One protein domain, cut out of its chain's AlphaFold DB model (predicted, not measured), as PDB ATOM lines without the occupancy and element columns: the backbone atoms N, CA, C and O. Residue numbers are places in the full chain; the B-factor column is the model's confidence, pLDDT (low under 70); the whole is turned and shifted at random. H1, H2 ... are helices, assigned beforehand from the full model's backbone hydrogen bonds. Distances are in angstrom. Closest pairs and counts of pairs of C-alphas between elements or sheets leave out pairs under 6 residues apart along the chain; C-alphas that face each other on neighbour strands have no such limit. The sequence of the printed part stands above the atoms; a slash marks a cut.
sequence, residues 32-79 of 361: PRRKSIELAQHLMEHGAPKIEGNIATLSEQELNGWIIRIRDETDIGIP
ATOM      1  N   PRO A  32     112.510 -15.926  56.068       93.62
ATOM      2  CA  PRO A  32     111.292 -15.492  55.412       93.62
ATOM      3  C   PRO A  32     110.476 -16.700  54.963       93.62
ATOM      4  O   PRO A  32     111.004 -17.746  54.575       93.62
ATOM      5  N   ARG A  33     109.150 -16.575  55.035       93.38
ATOM      6  CA  ARG A  33     108.255 -17.632  54.559       93.38
ATOM      7  C   ARG A  33     108.337 -17.709  53.044       93.38
ATOM      8  O   ARG A  33     108.340 -16.684  52.373       93.38
ATOM      9  N   ARG A  34     108.248 -18.928  52.512       93.44
ATOM     10  CA  ARG A  34     108.194 -19.188  51.067       93.44
ATOM     11  C   ARG A  34     107.184 -18.297  50.331       93.44
ATOM     12  O   ARG A  34     107.521 -17.743  49.299       93.44
ATOM     13  N   LYS A  35     105.996 -18.083  50.909       87.75
ATOM     14  CA  LYS A  35     104.963 -17.206  50.330       87.75
ATOM     15  C   LYS A  35     105.401 -15.742  50.202       87.75
ATOM     16  O   LYS A  35     105.048 -15.103  49.223       87.75
ATOM     17  N   SER A  36     106.144 -15.213  51.179       91.94
ATOM     18  CA  SER A  36     106.662 -13.840  51.115       91.94
ATOM     19  C   SER A  36     107.758 -13.720  50.056       91.94
ATOM     20  O   SER A  36     107.813 -12.721  49.354       91.94
ATOM     21  N   ILE A  37     108.598 -14.752  49.906       94.75
ATOM     22  CA  ILE A  37     109.633 -14.809  48.860       94.75
ATOM     23  C   ILE A  37     108.986 -14.839  47.471       94.75
ATOM     24  O   ILE A  37     109.341 -14.025  46.629       94.75
ATOM     25  N   GLU A  38     108.014 -15.732  47.253       91.50
ATOM     26  CA  GLU A  38     107.273 -15.844  45.986       91.50
ATOM     27  C   GLU A  38     106.566 -14.524  45.640       91.50
ATOM     28  O   GLU A  38     106.634 -14.067  44.503       91.50
ATOM     29  N   LEU A  39     105.946 -13.870  46.629       88.75
ATOM     30  CA  LEU A  39     105.319 -12.563  46.437       88.75
ATOM     31  C   LEU A  39     106.343 -11.481  46.069       88.75
ATOM     32  O   LEU A  39     106.092 -10.699  45.160       88.75
ATOM     33  N   ALA A  40     107.489 -11.431  46.748       92.06
ATOM     34  CA  ALA A  40     108.529 -10.456  46.439       92.06
ATOM     35  C   ALA A  40     109.116 -10.659  45.035       92.06
ATOM     36  O   ALA A  40     109.320  -9.689  44.314       92.06
ATOM     37  N   GLN A  41     109.333 -11.911  44.623       93.25
ATOM     38  CA  GLN A  41     109.773 -12.245  43.267       93.25
ATOM     39  C   GLN A  41     108.760 -11.799  42.217       93.25
ATOM     40  O   GLN A  41     109.133 -11.097  41.285       93.25
ATOM     41  N   HIS A  42     107.482 -12.112  42.431       86.38
ATOM     42  CA  HIS A  42     106.402 -11.670  41.557       86.38
ATOM     43  C   HIS A  42     106.348 -10.136  41.447       86.38
ATOM     44  O   HIS A  42     106.189  -9.594  40.362       86.38
ATOM     45  N   LEU A  43     106.529  -9.406  42.554       88.06
ATOM     46  CA  LEU A  43     106.586  -7.941  42.516       88.06
ATOM     47  C   LEU A  43     107.756  -7.434  41.657       88.06
ATOM     48  O   LEU A  43     107.561  -6.535  40.844       88.06
ATOM     49  N   MET A  44     108.948  -8.025  41.790       91.06
ATOM     50  CA  MET A  44     110.104  -7.658  40.958       91.06
ATOM     51  C   MET A  44     109.889  -7.987  39.472       91.06
ATOM     52  O   MET A  44     110.296  -7.205  38.616       91.06
ATOM     53  N   GLU A  45     109.240  -9.111  39.152       89.81
ATOM     54  CA  GLU A  45     108.877  -9.486  37.773       89.81
ATOM     55  C   GLU A  45     107.938  -8.455  37.129       89.81
ATOM     56  O   GLU A  45     108.031  -8.199  35.931       89.81
ATOM     57  N   HIS A  46     107.097  -7.802  37.935       83.56
ATOM     58  CA  HIS A  46     106.193  -6.732  37.507       83.56
ATOM     59  C   HIS A  46     106.784  -5.318  37.635       83.56
ATOM     60  O   HIS A  46     106.047  -4.337  37.610       83.56
ATOM     61  N   GLY A  47     108.110  -5.191  37.737       86.38
ATOM     62  CA  GLY A  47     108.798  -3.898  37.681       86.38
ATOM     63  C   GLY A  47     109.015  -3.215  39.031       86.38
ATOM     64  O   GLY A  47     109.461  -2.069  39.049       86.38
ATOM     65  N   ALA A  48     108.758  -3.891  40.159       88.44
ATOM     66  CA  ALA A  48     109.192  -3.378  41.457       88.44
ATOM     67  C   ALA A  48     110.728  -3.263  41.498       88.44
ATOM     68  O   ALA A  48     111.428  -4.091  40.900       88.44
ATOM     69  N   PRO A  49     111.281  -2.264  42.211       91.00
ATOM     70  CA  PRO A  49     112.725  -2.096  42.320       91.00
ATOM     71  C   PRO A  49     113.372  -3.362  42.891       91.00
ATOM     72  O   PRO A  49     112.817  -4.025  43.760       91.00
ATOM     73  N   LYS A  50     114.558  -3.730  42.411       93.44
ATOM     74  CA  LYS A  50     115.244  -4.929  42.913       93.44
ATOM     75  C   LYS A  50     115.592  -4.751  44.391       93.44
ATOM     76  O   LYS A  50     116.041  -3.681  44.795       93.44
ATOM     77  N   ILE A  51     115.414  -5.804  45.187       93.38
ATOM     78  CA  ILE A  51     115.831  -5.784  46.592       93.38
ATOM     79  C   ILE A  51     117.359  -5.780  46.653       93.38
ATOM     80  O   ILE A  51     118.012  -6.573  45.974       93.38
ATOM     81  N   GLU A  52     117.932  -4.905  47.476       90.38
ATOM     82  CA  GLU A  52     119.367  -4.914  47.737       90.38
ATOM     83  C   GLU A  52     119.750  -6.195  48.495       90.38
ATOM     84  O   GLU A  52     119.385  -6.401  49.653       90.38
ATOM     85  N   GLY A  53     120.478  -7.084  47.817       89.12
ATOM     86  CA  GLY A  53     120.962  -8.346  48.372       89.12
ATOM     87  C   GLY A  53     120.127  -9.573  47.991       89.12
ATOM     88  O   GLY A  53     119.223  -9.537  47.161       89.12
ATOM     89  N   ASN A  54     120.477 -10.721  48.577       91.50
ATOM     90  CA  ASN A  54     119.802 -11.983  48.287       91.50
ATOM     91  C   ASN A  54     118.544 -12.124  49.158       91.50
ATOM     92  O   ASN A  54     118.637 -12.123  50.386       91.50
ATOM     93  N   ILE A  55     117.382 -12.341  48.536       91.50
ATOM     94  CA  ILE A  55     116.086 -12.515  49.219       91.50
ATOM     95  C   ILE A  55     116.146 -13.610  50.298       91.50
ATOM     96  O   ILE A  55     115.516 -13.487  51.347       91.50
ATOM     97  N   ALA A  56     116.945 -14.661  50.083       88.19
ATOM     98  CA  ALA A  56     117.114 -15.754  51.041       88.19
ATOM     99  C   ALA A  56     117.875 -15.350  52.320       88.19
ATOM    100  O   ALA A  56     117.793 -16.053  53.329       88.19
ATOM    101  N   THR A  57     118.624 -14.245  52.275       91.38
ATOM    102  CA  THR A  57     119.444 -13.741  53.393       91.38
ATOM    103  C   THR A  57     118.730 -12.695  54.246       91.38
ATOM    104  O   THR A  57     119.134 -12.467  55.388       91.38
ATOM    105  N   LEU A  58     117.646 -12.110  53.728       93.31
ATOM    106  CA  LEU A  58     116.811 -11.160  54.458       93.31
ATOM    107  C   LEU A  58     116.039 -11.865  55.567       93.31
ATOM    108  O   LEU A  58     115.653 -13.027  55.442       93.31
ATOM    109  N   SER A  59     115.774 -11.154  56.655       93.94
ATOM    110  CA  SER A  59     114.827 -11.605  57.671       93.94
ATOM    111  C   SER A  59     113.376 -11.483  57.181       93.94
ATOM    112  O   SER A  59     113.050 -10.682  56.306       93.94
ATOM    113  N   GLU A  60     112.464 -12.255  57.782       93.19
ATOM    114  CA  GLU A  60     111.018 -12.172  57.510       93.19
ATOM    115  C   GLU A  60     110.471 -10.742  57.694       93.19
ATOM    116  O   GLU A  60     109.573 -10.331  56.963       93.19
ATOM    117  N   GLN A  61     111.017  -9.976  58.644       92.19
ATOM    118  CA  GLN A  61     110.608  -8.593  58.899       92.19
ATOM    119  C   GLN A  61     111.090  -7.632  57.811       92.19
ATOM    120  O   GLN A  61     110.285  -6.841  57.331       92.19
ATOM    121  N   GLU A  62     112.357  -7.724  57.394       94.00
ATOM    122  CA  GLU A  62     112.908  -6.892  56.313       94.00
ATOM    123  C   GLU A  62     112.166  -7.145  54.999       94.00
ATOM    124  O   GLU A  62     111.746  -6.197  54.339       94.00
ATOM    125  N   LEU A  63     111.918  -8.416  54.660       95.31
ATOM    126  CA  LEU A  63     111.199  -8.768  53.439       95.31
ATOM    127  C   LEU A  63     109.748  -8.271  53.463       95.31
ATOM    128  O   LEU A  63     109.283  -7.698  52.483       95.31
ATOM    129  N   ASN A  64     109.027  -8.461  54.572       92.94
ATOM    130  CA  ASN A  64     107.651  -7.969  54.681       92.94
ATOM    131  C   ASN A  64     107.595  -6.434  54.686       92.94
ATOM    132  O   ASN A  64     106.690  -5.870  54.080       92.94
ATOM    133  N   GLY A  65     108.553  -5.764  55.332       93.69
ATOM    134  CA  GLY A  65     108.665  -4.306  55.314       93.69
ATOM    135  C   GLY A  65     108.914  -3.769  53.906       93.69
ATOM    136  O   GLY A  65     108.269  -2.807  53.504       93.69
ATOM    137  N   TRP A  66     109.775  -4.434  53.133       94.62
ATOM    138  CA  TRP A  66     109.987  -4.106  51.725       94.62
ATOM    139  C   TRP A  66     108.717  -4.325  50.888       94.62
ATOM    140  O   TRP A  66     108.320  -3.427  50.157       94.62
ATOM    141  N   ILE A  67     108.021  -5.459  51.047       91.88
ATOM    142  CA  ILE A  67     106.757  -5.736  50.336       91.88
ATOM    143  C   ILE A  67     105.708  -4.652  50.625       91.88
ATOM    144  O   ILE A  67     105.038  -4.203  49.700       91.88
ATOM    145  N   ILE A  68     105.552  -4.251  51.892       90.00
ATOM    146  CA  ILE A  68     104.621  -3.185  52.291       90.00
ATOM    147  C   ILE A  68     105.035  -1.867  51.637       90.00
ATOM    148  O   ILE A  68     104.222  -1.243  50.970       90.00
ATOM    149  N   ARG A  69     106.318  -1.503  51.734       92.19
ATOM    150  CA  ARG A  69     106.840  -0.273  51.137       92.19
ATOM    151  C   ARG A  69     106.567  -0.197  49.637       92.19
ATOM    152  O   ARG A  69     106.064   0.812  49.172       92.19
ATOM    153  N   ILE A  70     106.845  -1.264  48.888       89.81
ATOM    154  CA  ILE A  70     106.564  -1.297  47.447       89.81
ATOM    155  C   ILE A  70     105.073  -1.146  47.176       89.81
ATOM    156  O   ILE A  70     104.692  -0.357  46.318       89.81
ATOM    157  N   ARG A  71     104.216  -1.841  47.926       84.25
ATOM    158  CA  ARG A  71     102.761  -1.698  47.769       84.25
ATOM    159  C   ARG A  71     102.269  -0.270  48.009       84.25
ATOM    160  O   ARG A  71     101.311   0.139  47.364       84.25
ATOM    161  N   ASP A  72     102.915   0.459  48.911       83.69
ATOM    162  CA  ASP A  72     102.510   1.814  49.276       83.69
ATOM    163  C   ASP A  72     103.111   2.882  48.344       83.69
ATOM    164  O   ASP A  72     102.417   3.831  47.972       83.69
ATOM    165  N   GLU A  73     104.384   2.735  47.966       82.88
ATOM    166  CA  GLU A  73     105.163   3.748  47.238       82.88
ATOM    167  C   GLU A  73     105.057   3.629  45.722       82.88
ATOM    168  O   GLU A  73     105.185   4.629  45.018       82.88
ATOM    169  N   THR A  74     104.861   2.420  45.196       70.94
ATOM    170  CA  THR A  74     104.838   2.234  43.750       70.94
ATOM    171  C   THR A  74     103.412   2.161  43.222       70.94
ATOM    172  O   THR A  74     102.713   1.176  43.438       70.94
ATOM    173  N   ASP A  75     103.028   3.159  42.420       68.00
ATOM    174  CA  ASP A  75     101.886   3.112  41.485       68.00
ATOM    175  C   ASP A  75     102.151   2.146  40.313       68.00
ATOM    176  O   ASP A  75     101.689   2.326  39.186       68.00
ATOM    177  N   ILE A  76     102.936   1.092  40.552       69.94
ATOM    178  CA  ILE A  76     103.056   0.011  39.590       69.94
ATOM    179  C   ILE A  76     101.654  -0.565  39.466       69.94
ATOM    180  O   ILE A  76     101.030  -0.922  40.470       69.94
ATOM    181  N   GLY A  77     101.167  -0.651  38.230       78.12
ATOM    182  CA  GLY A  77      99.928  -1.332  37.873       78.12
ATOM    183  C   GLY A  77     100.048  -2.836  38.108       78.12
ATOM    184  O   GLY A  77      99.966  -3.628  37.174       78.12
ATOM    185  N   ILE A  78     100.312  -3.230  39.355       82.94
ATOM    186  CA  ILE A  78     100.465  -4.610  39.780       82.94
ATOM    187  C   ILE A  78      99.113  -5.261  39.525       82.94
ATOM    188  O   ILE A  78      98.106  -4.779  40.055       82.94
ATOM    189  N   PRO A  79      99.058  -6.344  38.739       86.62
ATOM    190  CA  PRO A  79      97.805  -7.028  38.520       86.62
ATOM    191  C   PRO A  79      97.285  -7.592  39.854       86.62
ATOM    192  O   PRO A  79      98.065  -8.021  40.713       86.62
TER     193      PRO A  79
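Overview. This is residues 32 to 79 of the 361 residues of an uncharacterized protein of Calocera cornea HHB12733 (UniProt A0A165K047). Two helices, H2 and the slightly shorter H1, lie side by side at a slant and run the same way. A long loop, residues 46 to 59, arches along one side of the pair from the end of H1 back to the start of H2, and a short tail, residues 74 to 79, turns from the end of H2 toward H1's side. The printed part has 48 residues with two named helices, H1 then H2 along the chain, and no named strand; its class is all helix. It is compact, with a radius of gyration of the C-alphas of 9.9 A, and elongated in outline, spanning 27 by 18 by 16 A.

Arrangement. The longest helix, H2, residues 60 to 73, touches H1, residues 34 to 45, with 7 pairs of C-alphas within 8 A. H1 touches H2 with residues 36 to 40 alone. The closest C-alphas of the two are those of Ala 40 and Ile 67, 6.4 A apart. Their centres are 10.9 A apart. Their lines stand at a tilt of 36 degrees, only just steep, and they run the same way. In both H1 and H2 every O i to N i+4 pair is within hydrogen-bond range.

Along the chain. H2 has 14 residues, Glu 60 to Glu 73, and measures 19.8 A from C-alpha 60 at (111.018, -12.172, 57.510) to C-alpha 73 at (105.163, 3.748, 47.238). H1 has 12 residues, Arg 34 to Glu 45, and measures 16.5 A, beginning with C-alpha 34 at (108.194, -19.188, 51.067).

Size, cuts and confidence. The two C-alphas farthest apart are those of Thr 57 and Gly 77, at 27.9 A. The printed part has no cut. The link from H1 to H2 is long, with 14 residues, whose C-alphas lie 7 to 13 A from the mean of all C-alphas. The mean pLDDT of the printed part is 88.9, and residues 75 to 76 are under 70.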